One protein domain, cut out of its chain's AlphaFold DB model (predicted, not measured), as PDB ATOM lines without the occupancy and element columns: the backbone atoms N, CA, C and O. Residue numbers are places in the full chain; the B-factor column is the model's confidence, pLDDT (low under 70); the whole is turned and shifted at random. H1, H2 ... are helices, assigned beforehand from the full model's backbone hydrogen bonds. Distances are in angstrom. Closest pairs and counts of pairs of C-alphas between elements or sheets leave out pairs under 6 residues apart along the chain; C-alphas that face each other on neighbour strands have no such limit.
ATOM      1  N   LYS A   2      45.178  34.241 -12.531       69.31
ATOM      2  CA  LYS A   2      43.925  34.371 -11.756       69.31
ATOM      3  C   LYS A   2      43.253  33.019 -11.446       69.31
ATOM      4  O   LYS A   2      42.907  32.767 -10.302       69.31
ATOM      5  N   GLU A   3      43.187  32.123 -12.428       71.62
ATOM      6  CA  GLU A   3      42.617  30.772 -12.269       71.62
ATOM      7  C   GLU A   3      43.425  29.893 -11.302       71.62
ATOM      8  O   GLU A   3      42.856  29.183 -10.483       71.62
ATOM      9  N   GLY A   4      44.761  29.984 -11.336       72.75
ATOM     10  CA  GLY A   4      45.634  29.240 -10.420       72.75
ATOM     11  C   GLY A   4      45.478  29.675  -8.961       72.75
ATOM     12  O   GLY A   4      45.527  28.844  -8.060       72.75
ATOM     13  N   VAL A   5      45.225  30.967  -8.729       74.50
ATOM     14  CA  VAL A   5      44.918  31.502  -7.394       74.50
ATOM     15  C   VAL A   5      43.564  30.988  -6.903       74.50
ATOM     16  O   VAL A   5      43.449  30.566  -5.757       74.50
ATOM     17  N   GLU A   6      42.552  30.958  -7.771       79.25
ATOM     18  CA  GLU A   6      41.222  30.453  -7.417       79.25
ATOM     19  C   GLU A   6      41.206  28.933  -7.165       79.25
ATOM     20  O   GLU A   6      40.496  28.441  -6.288       79.25
ATOM     21  N   ALA A   7      42.008  28.170  -7.907       80.00
ATOM     22  CA  ALA A   7      42.185  26.742  -7.657       80.00
ATOM     23  C   ALA A   7      42.940  26.489  -6.341       80.00
ATOM     24  O   ALA A   7      42.584  25.584  -5.582       80.00
ATOM     25  N   ALA A   8      43.949  27.315  -6.039       82.56
ATOM     26  CA  ALA A   8      44.738  27.196  -4.820       82.56
ATOM     27  C   ALA A   8      43.872  27.338  -3.562       82.56
ATOM     28  O   ALA A   8      43.981  26.499  -2.666       82.56
ATOM     29  N   THR A   9      42.967  28.321  -3.512       82.38
ATOM     30  CA  THR A   9      42.108  28.573  -2.338       82.38
ATOM     31  C   THR A   9      41.123  27.439  -2.042       82.38
ATOM     32  O   THR A   9      40.737  27.236  -0.891       82.38
ATOM     33  N   LYS A  10      40.752  26.644  -3.053       81.31
ATOM     34  CA  LYS A  10      39.878  25.466  -2.897       81.31
ATOM     35  C   LYS A  10      40.642  24.209  -2.455       81.31
ATOM     36  O   LYS A  10      40.022  23.217  -2.066       81.31
ATOM     37  N   SER A  11      41.976  24.230  -2.492       83.19
ATOM     38  CA  SER A  11      42.809  23.061  -2.197       83.19
ATOM     39  C   SER A  11      42.860  22.711  -0.702       83.19
ATOM     40  O   SER A  11      42.798  23.568   0.184       83.19
ATOM     41  N   VAL A  12      43.048  21.422  -0.401       82.88
ATOM     42  CA  VAL A  12      43.280  20.938   0.974       82.88
ATOM     43  C   VAL A  12      44.583  21.508   1.555       82.88
ATOM     44  O   VAL A  12      44.670  21.757   2.757       82.88
ATOM     45  N   LEU A  13      45.585  21.756   0.705       86.06
ATOM     46  CA  LEU A  13      46.857  22.358   1.107       86.06
ATOM     47  C   LEU A  13      46.661  23.784   1.623       86.06
ATOM     48  O   LEU A  13      47.123  24.095   2.720       86.06
ATOM     49  N   PHE A  14      45.891  24.604   0.907       88.62
ATOM     50  CA  PHE A  14      45.560  25.953   1.361       88.62
ATOM     51  C   PHE A  14      44.780  25.940   2.680       88.62
ATOM     52  O   PHE A  14      45.150  26.653   3.610       88.62
ATOM     53  N   LYS A  15      43.768  25.064   2.817       86.50
ATOM     54  CA  LYS A  15      43.029  24.869   4.085       86.50
ATOM     55  C   LYS A  15      43.984  24.605   5.257       86.50
ATOM     56  O   LYS A  15      43.849  25.198   6.327       86.50
ATOM     57  N   ARG A  16      44.981  23.740   5.048       86.62
ATOM     58  CA  ARG A  16      46.010  23.429   6.050       86.62
ATOM     59  C   ARG A  16      46.911  24.631   6.343       86.62
ATOM     60  O   ARG A  16      47.185  24.890   7.517       86.62
ATOM     61  N   ARG A  17      47.355  25.358   5.313       90.06
ATOM     62  CA  ARG A  17      48.218  26.540   5.468       90.06
ATOM     63  C   ARG A  17      47.514  27.653   6.231       90.06
ATOM     64  O   ARG A  17      48.087  28.201   7.167       90.06
ATOM     65  N   LEU A  18      46.242  27.894   5.927       91.50
ATOM     66  CA  LEU A  18      45.415  28.883   6.611       91.50
ATOM     67  C   LEU A  18      45.344  28.628   8.122       91.50
ATOM     68  O   LEU A  18      45.540  29.553   8.904       91.50
ATOM     69  N   ILE A  19      45.159  27.375   8.554       89.31
ATOM     70  CA  ILE A  19      45.169  27.022   9.986       89.31
ATOM     71  C   ILE A  19      46.537  27.294  10.619       89.31
ATOM     72  O   ILE A  19      46.615  27.795  11.742       89.31
ATOM     73  N   GLN A  20      47.627  26.950   9.929       90.06
ATOM     74  CA  GLN A  20      48.983  27.179  10.437       90.06
ATOM     75  C   GLN A  20      49.263  28.672  10.620       90.06
ATOM     76  O   GLN A  20      49.757  29.075  11.676       90.06
ATOM     77  N   VAL A  21      48.900  29.488   9.631       93.88
ATOM     78  CA  VAL A  21      49.031  30.947   9.695       93.88
ATOM     79  C   VAL A  21      48.119  31.515  10.782       93.88
ATOM     80  O   VAL A  21      48.603  32.234  11.651       93.88
ATOM     81  N   ALA A  22      46.847  31.116  10.847       92.12
ATOM     82  CA  ALA A  22      45.918  31.568  11.885       92.12
ATOM     83  C   ALA A  22      46.414  31.242  13.307       92.12
ATOM     84  O   ALA A  22      46.275  32.058  14.218       92.12
ATOM     85  N   ARG A  23      47.067  30.087  13.501       91.50
ATOM     86  CA  ARG A  23      47.727  29.730  14.770       91.50
ATOM     87  C   ARG A  23      48.954  30.590  15.071       91.50
ATOM     88  O   ARG A  23      49.174  30.936  16.229       91.50
ATOM     89  N   ARG A  24      49.756  30.945  14.060       92.81
ATOM     90  CA  ARG A  24      50.909  31.857  14.216       92.81
ATOM     91  C   ARG A  24      50.470  33.275  14.577       92.81
ATOM     92  O   ARG A  24      51.118  33.905  15.403       92.81
ATOM     93  N   PHE A  25      49.364  33.731  13.999       93.19
ATOM     94  CA  PHE A  25      48.744  35.025  14.290       93.19
ATOM     95  C   PHE A  25      47.948  35.029  15.607       93.19
ATOM     96  O   PHE A  25      47.485  36.080  16.035       93.19
ATOM     97  N   GLY A  26      47.783  33.873  16.258       90.62
ATOM     98  CA  GLY A  26      47.056  33.742  17.524       90.62
ATOM     99  C   GLY A  26      45.530  33.754  17.391       90.62
ATOM    100  O   GLY A  26      44.842  33.650  18.401       90.62
ATOM    101  N   ALA A  27      44.991  33.819  16.170       90.44
ATOM    102  CA  ALA A  27      43.552  33.747  15.914       90.44
ATOM    103  C   ALA A  27      42.963  32.361  16.229       90.44
ATOM    104  O   ALA A  27      41.776  32.238  16.520       90.44
ATOM    105  N   ILE A  28      43.792  31.311  16.198       87.38
ATOM    106  CA  ILE A  28      43.429  29.954  16.616       87.38
ATOM    107  C   ILE A  28      44.419  29.483  17.683       87.38
ATOM    108  O   ILE A  28      45.634  29.532  17.482       87.38
ATOM    109  N   SER A  29      43.910  28.967  18.805       85.06
ATOM    110  CA  SER A  29      44.759  28.362  19.838       85.06
ATOM    111  C   SER A  29      45.528  27.151  19.297       85.06
ATOM    112  O   SER A  29      45.017  26.354  18.505       85.06
ATOM    113  N   ARG A  30      46.760  26.949  19.780       79.81
ATOM    114  CA  ARG A  30      47.570  25.768  19.436       79.81
ATOM    115  C   ARG A  30      46.909  24.453  19.865       79.81
ATOM    116  O   ARG A  30      47.121  23.448  19.197       79.81
ATOM    117  N   SER A  31      46.108  24.475  20.931       77.75
ATOM    118  CA  SER A  31      45.366  23.322  21.458       77.75
ATOM    119  C   SER A  31      43.941  23.197  20.911       77.75
ATOM    120  O   SER A  31      43.216  22.301  21.332       77.75
ATOM    121  N   ALA A  32      43.515  24.084  20.004       75.06
ATOM    122  CA  ALA A  32      42.165  24.035  19.456       75.06
ATOM    123  C   ALA A  32      41.972  22.786  18.588       75.06
ATOM    124  O   ALA A  32      42.706  22.583  17.609       75.06
ATOM    125  N   ASP A  33      40.959  21.995  18.943       73.31
ATOM    126  CA  ASP A  33      40.444  20.911  18.120       73.31
ATOM    127  C   ASP A  33      39.502  21.480  17.051       73.31
ATOM    128  O   ASP A  33      38.574  22.235  17.348       73.31
ATOM    129  N   LEU A  34      39.782  21.147  15.793       69.31
ATOM    130  CA  LEU A  34      39.054  21.633  14.620       69.31
ATOM    131  C   LEU A  34      38.278  20.508  13.918       69.31
ATOM    132  O   LEU A  34      37.727  20.742  12.845       69.31
ATOM    133  N   THR A  35      38.210  19.305  14.503       60.16
ATOM    134  CA  THR A  35      37.514  18.141  13.912       60.16
ATOM    135  C   THR A  35      36.015  18.365  13.686       60.16
ATOM    136  O   THR A  35      35.455  17.776  12.766       60.16
ATOM    137  N   GLY A  36      35.371  19.244  14.462       56.69
ATOM    138  CA  GLY A  36      33.951  19.599  14.310       56.69
ATOM    139  C   GLY A  36      33.669  20.887  13.526       56.69
ATOM    140  O   GLY A  36      32.506  21.271  13.395       56.69
ATOM    141  N   VAL A  37      34.695  21.593  13.033       65.12
ATOM    142  CA  VAL A  37      34.517  22.890  12.360       65.12
ATOM    143  C   VAL A  37      34.537  22.706  10.847       65.12
ATOM    144  O   VAL A  37      35.485  22.167  10.281       65.12
ATOM    145  N   GLY A  38      33.507  23.213  10.166       68.38
ATOM    146  CA  GLY A  38      33.495  23.279   8.707       68.38
ATOM    147  C   GLY A  38      34.636  24.164   8.204       68.38
ATOM    148  O   GLY A  38      34.551  25.388   8.280       68.38
ATOM    149  N   LEU A  39      35.698  23.553   7.673       72.06
ATOM    150  CA  LEU A  39      36.889  24.255   7.170       72.06
ATOM    151  C   LEU A  39      36.559  25.302   6.097       72.06
ATOM    152  O   LEU A  39      37.243  26.309   5.982       72.06
ATOM    153  N   GLU A  40      35.495  25.085   5.329       75.44
ATOM    154  CA  GLU A  40      34.993  26.055   4.350       75.44
ATOM    155  C   GLU A  40      34.443  27.325   4.991       75.44
ATOM    156  O   GLU A  40      34.612  28.410   4.439       75.44
ATOM    157  N   LYS A  41      33.816  27.207   6.163       80.56
ATOM    158  CA  LYS A  41      33.336  28.365   6.914       80.56
ATOM    159  C   LYS A  41      34.513  29.160   7.474       80.56
ATOM    160  O   LYS A  41      34.558  30.363   7.284       80.56
ATOM    161  N   LEU A  42      35.508  28.470   8.035       79.69
ATOM    162  CA  LEU A  42      36.760  29.086   8.490       79.69
ATOM    163  C   LEU A  42      37.462  29.868   7.375       79.69
ATOM    164  O   LEU A  42      37.922  30.976   7.619       79.69
ATOM    165  N   ILE A  43      37.539  29.316   6.159       84.62
ATOM    166  CA  ILE A  43      38.119  30.042   5.021       84.62
ATOM    167  C   ILE A  43      37.370  31.352   4.784       84.62
ATOM    168  O   ILE A  43      38.010  32.398   4.740       84.62
ATOM    169  N   LYS A  44      36.036  31.296   4.689       85.81
ATOM    170  CA  LYS A  44      35.198  32.486   4.487       85.81
ATOM    171  C   LYS A  44      35.343  33.503   5.617       85.81
ATOM    172  O   LYS A  44      35.398  34.693   5.345       85.81
ATOM    173  N   ASP A  45      35.443  33.045   6.860       88.44
ATOM    174  CA  ASP A  45      35.597  33.920   8.029       88.44
ATOM    175  C   ASP A  45      36.947  34.665   8.018       88.44
ATOM    176  O   ASP A  45      37.053  35.761   8.567       88.44
ATOM    177  N   PHE A  46      37.978  34.092   7.384       89.88
ATOM    178  CA  PHE A  46      39.283  34.732   7.216       89.88
ATOM    179  C   PHE A  46      39.450  35.467   5.876       89.88
ATOM    180  O   PHE A  46      40.446  36.175   5.726       89.88
ATOM    181  N   GLU A  47      38.530  35.352   4.914       90.00
ATOM    182  CA  GLU A  47      38.621  36.086   3.644       90.00
ATOM    183  C   GLU A  47      38.723  37.602   3.887       90.00
ATOM    184  O   GLU A  47      38.007  38.180   4.700       90.00
ATOM    185  N   GLY A  48      39.660  38.257   3.195       88.44
ATOM    186  CA  GLY A  48      39.933  39.687   3.375       88.44
ATOM    187  C   GLY A  48      40.722  40.042   4.642       88.44
ATOM    188  O   GLY A  48      40.914  41.224   4.926       88.44
ATOM    189  N   THR A  49      41.197  39.052   5.406       95.00
ATOM    190  CA  THR A  49      42.105  39.274   6.542       95.00
ATOM    191  C   THR A  49      43.570  39.078   6.144       95.00
ATOM    192  O   THR A  49      43.890  38.299   5.246       95.00
ATOM    193  N   ALA A  50      44.487  39.687   6.904       95.06
ATOM    194  CA  ALA A  50      45.929  39.478   6.732       95.06
ATOM    195  C   ALA A  50      46.354  38.001   6.880       95.06
ATOM    196  O   ALA A  50      47.362  37.585   6.314       95.06
ATOM    197  N   ILE A  51      45.581  37.200   7.624       94.38
ATOM    198  CA  ILE A  51      45.806  35.756   7.786       94.38
ATOM    199  C   ILE A  51      45.585  35.031   6.457       94.38
ATOM    200  O   ILE A  51      46.375  34.162   6.092       94.38
ATOM    201  N   PHE A  52      44.522  35.387   5.735       94.00
ATOM    202  CA  PHE A  52      44.213  34.793   4.440       94.00
ATOM    203  C   PHE A  52      45.231  35.203   3.380       94.00
ATOM    204  O   PHE A  52      45.730  34.338   2.660       94.00
ATOM    205  N   ASP A  53      45.592  36.486   3.329       93.62
ATOM    206  CA  ASP A  53      46.581  36.992   2.373       93.62
ATOM    207  C   ASP A  53      47.949  36.329   2.569       93.62
ATOM    208  O   ASP A  53      48.576  35.888   1.602       93.62
ATOM    209  N   GLU A  54      48.393  36.195   3.823       95.00
ATOM    210  CA  GLU A  54      49.651  35.519   4.134       95.00
ATOM    211  C   GLU A  54      49.573  34.026   3.806       95.00
ATOM    212  O   GLU A  54      50.469  33.504   3.148       95.00
ATOM    213  N   ALA A  55      48.486  33.337   4.172       93.81
ATOM    214  CA  ALA A  55      48.310  31.926   3.828       93.81
ATOM    215  C   ALA A  55      48.314  31.692   2.312       93.81
ATOM    216  O   ALA A  55      48.896  30.712   1.841       93.81
ATOM    217  N   LEU A  56      47.700  32.590   1.541       91.69
ATOM    218  CA  LEU A  56      47.662  32.503   0.084       91.69
ATOM    219  C   LEU A  56      49.047  32.731  -0.515       91.69
ATOM    220  O   LEU A  56      49.486  31.951  -1.361       91.69
ATOM    221  N   LYS A  57      49.754  33.760  -0.044       90.62
ATOM    222  CA  LYS A  57      51.127  34.051  -0.456       90.62
ATOM    223  C   LYS A  57      52.064  32.882  -0.151       90.62
ATOM    224  O   LYS A  57      52.838  32.487  -1.019       90.62
ATOM    225  N   GLU A  58      51.970  32.310   1.046       92.38
ATOM    226  CA  GLU A  58      52.799  31.180   1.470       92.38
ATOM    227  C   GLU A  58      52.482  29.925   0.645       92.38
ATOM    228  O   GLU A  58      53.396  29.263   0.160       92.38
ATOM    229  N   THR A  59      51.199  29.655   0.385       91.00
ATOM    230  CA  THR A  59      50.770  28.529  -0.463       91.00
ATOM    231  C   THR A  59      51.318  28.667  -1.886       91.00
ATOM    232  O   THR A  59      51.862  27.718  -2.443       91.00
ATOM    233  N   LEU A  60      51.228  29.857  -2.483       87.44
ATOM    234  CA  LEU A  60      51.694  30.104  -3.852       87.44
ATOM    235  C   LEU A  60      53.219  30.153  -3.998       87.44
ATOM    236  O   LEU A  60      53.700  30.117  -5.126       87.44
ATOM    237  N   TYR A  61      53.962  30.297  -2.900       85.81
ATOM    238  CA  TYR A  61      55.421  30.406  -2.928       85.81
ATOM    239  C   TYR A  61      56.123  29.131  -2.453       85.81
ATOM    240  O   TYR A  61      57.155  28.754  -3.001       85.81
ATOM    241  N   SER A  62      55.589  28.476  -1.422       86.44
ATOM    242  CA  SER A  62      56.183  27.280  -0.817       86.44
ATOM    243  C   SER A  62      55.541  25.980  -1.282       86.44
ATOM    244  O   SER A  62      56.242  24.975  -1.365       86.44
ATOM    245  N   ASP A  63      54.235  25.981  -1.555       86.31
ATOM    246  CA  ASP A  63      53.486  24.751  -1.831       86.31
ATOM    247  C   ASP A  63      53.200  24.562  -3.335       86.31
ATOM    248  O   ASP A  63      53.124  23.427  -3.805       86.31
ATOM    249  N   PHE A  64      53.097  25.649  -4.112       87.81
ATOM    250  CA  PHE A  64      52.880  25.615  -5.563       87.81
ATOM    251  C   PHE A  64      53.965  26.356  -6.349       87.81
ATOM    252  O   PHE A  64      54.386  27.442  -5.973       87.81
ATOM    253  N   ASP A  65      54.355  25.807  -7.503       88.06
ATOM    254  CA  ASP A  65      55.265  26.453  -8.458       88.06
ATOM    255  C   ASP A  65      54.499  26.844  -9.730       88.06
ATOM    256  O   ASP A  65      54.559  26.183 -10.771       88.06
ATOM    257  N   VAL A  66      53.700  27.911  -9.628       84.50
ATOM    258  CA  VAL A  66      52.822  28.367 -10.722       84.50
ATOM    259  C   VAL A  66      53.629  28.779 -11.955       84.50
ATOM    260  O   VAL A  66      53.190  28.563 -13.087       84.50
ATOM    261  N   GLU A  67      54.810  29.369 -11.754       85.44
ATOM    262  CA  GLU A  67      55.647  29.849 -12.851       85.44
ATOM    263  C   GLU A  67      56.214  28.689 -13.670       85.44
ATOM    264  O   GLU A  67      56.050  28.672 -14.893       85.44
ATOM    265  N   ARG A  68      56.839  27.693 -13.027       90.38
ATOM    266  CA  ARG A  68      57.375  26.536 -13.760       90.38
ATOM    267  C   ARG A  68      56.270  25.655 -14.321       90.38
ATOM    268  O   ARG A  68      56.422  25.162 -15.432       90.38
ATOM    269  N   THR A  69      55.150  25.518 -13.612       90.50
ATOM    270  CA  THR A  69      53.984  24.787 -14.137       90.50
ATOM    271  C   THR A  69      53.495  25.413 -15.440       90.50
ATOM    272  O   THR A  69      53.255  24.694 -16.403       90.50
ATOM    273  N   SER A  70      53.424  26.750 -15.510       90.50
ATOM    274  CA  SER A  70      53.042  27.443 -16.749       90.50
ATOM    275  C   SER A  70      54.015  27.123 -17.889       90.50
ATOM    276  O   SER A  70      53.572  26.758 -18.966       90.50
ATOM    277  N   LYS A  71      55.332  27.124 -17.627       94.25
ATOM    278  CA  LYS A  71      56.350  26.762 -18.634       94.25
ATOM    279  C   LYS A  71      56.191  25.333 -19.161       94.25
ATOM    280  O   LYS A  71      56.401  25.101 -20.346       94.25
ATOM    281  N   VAL A  72      55.830  24.376 -18.301       95.81
ATOM    282  CA  VAL A  72      55.563  22.988 -18.720       95.81
ATOM    283  C   VAL A  72      54.315  22.921 -19.600       95.81
ATOM    284  O   VAL A  72      54.349  22.297 -20.655       95.81
ATOM    285  N   LEU A  73      53.231  23.593 -19.208       94.44
ATOM    286  CA  LEU A  73      51.998  23.634 -20.001       94.44
ATOM    287  C   LEU A  73      52.211  24.315 -21.359       94.44
ATOM    288  O   LEU A  73      51.757  23.794 -22.375       94.44
ATOM    289  N   ASP A  74      52.953  25.421 -21.389       95.50
ATOM    290  CA  ASP A  74      53.339  26.102 -22.628       95.50
ATOM    291  C   ASP A  74      54.206  25.188 -23.504       95.50
ATOM    292  O   ASP A  74      54.021  25.127 -24.718       95.50
ATOM    293  N   GLY A  75      55.116  24.420 -22.894       96.94
ATOM    294  CA  GLY A  75      55.949  23.443 -23.592       96.94
ATOM    295  C   GLY A  75      55.145  22.307 -24.231       96.94
ATOM    296  O   GLY A  75      55.465  21.902 -25.352       96.94
ATOM    297  N   ILE A  76      54.089  21.844 -23.556       96.69
ATOM    298  CA  ILE A  76      53.118  20.877 -24.092       96.69
ATOM    299  C   ILE A  76      52.343  21.504 -25.255       96.69
ATOM    300  O   ILE A  76      52.268  20.917 -26.331       96.69
ATOM    301  N   ALA A  77      51.807  22.716 -25.074       95.25
ATOM    302  CA  ALA A  77      51.032  23.414 -26.102       95.25
ATOM    303  C   ALA A  77      51.860  23.719 -27.363       95.25
ATOM    304  O   ALA A  77      51.345  23.654 -28.477       95.25
ATOM    305  N   ALA A  78      53.150  24.017 -27.192       95.75
ATOM    306  CA  ALA A  78      54.094  24.252 -28.280       95.75
ATOM    307  C   ALA A  78      54.630  22.960 -28.931       95.75
ATOM    308  O   ALA A  78      55.398  23.043 -29.887       95.75
ATOM    309  N   GLY A  79      54.282  21.775 -28.413       94.56
ATOM    310  CA  GLY A  79      54.769  20.483 -28.914       94.56
ATOM    311  C   GLY A  79      56.231  20.168 -28.575       94.56
ATOM    312  O   GLY A  79      56.775  19.180 -29.055       94.56
ATOM    313  N   SER A  80      56.882  20.988 -27.744       96.19
ATOM    314  CA  SER A  80      58.243  20.727 -27.244       96.19
ATOM    315  C   SER A  80      58.287  19.668 -26.137       96.19
ATOM    316  O   SER A  80      59.336  19.078 -25.886       96.19
ATOM    317  N   ILE A  81      57.148  19.424 -25.482       96.62
ATOM    318  CA  ILE A  81      56.935  18.330 -24.535       96.62
ATOM    319  C   ILE A  81      55.881  17.413 -25.144       96.62
ATOM    320  O   ILE A  81      54.719  17.794 -25.279       96.62
TER     321      ILE A  81
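Overview. This is residues 2 to 81 of the 255 residues of a protein of Candidatus Bathyarchaeota archaeon (UniProt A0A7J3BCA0). H4 and H2 cross as the core, H1 and H3 lie about them, and H5 runs outward as an arm; residues 74 to 79 stick out. The printed part has 80 residues with five named helices, H1 to H5 in order: all helix. It is loose, with radius of gyration of the C-alphas 15.4 A, and spans 51 by 21 by 21 A.

Arrangement. Start at H4, residues 50 to 63: it touches H2, residues 12 to 24, at a steep tilt of 52 degrees, closest at C-alphas 55 and 18, 5.0 A. Its residues 56 to 60 alone touch H1, residues 2 to 10, closest at C-alphas 56 and 9, 7.2 A. H3, residues 39 to 46, only just touches H2, at residues 15 to 18 alone: 3 C-alpha pairs within 8 A, closest 39 and 15. H5, residues 66 to 77, touches no helix. Every O i to N i+4 pair is within hydrogen-bond range in H2, H3, H4 and H5; 4 of 5 in H1.

Along the chain. Find C-alpha 50 at (45.929, 39.478, 6.732); H4 runs 18.6 A from there. H5 ends at C-alpha 77, (51.032, 23.414, -26.102).

Size, cuts and confidence. C-alphas 31 and 79 are farthest apart, 51.3 A. The printed part has no cut; the link H2 to H3 is long. Residues 2 and 34 to 38 have pLDDT under 70.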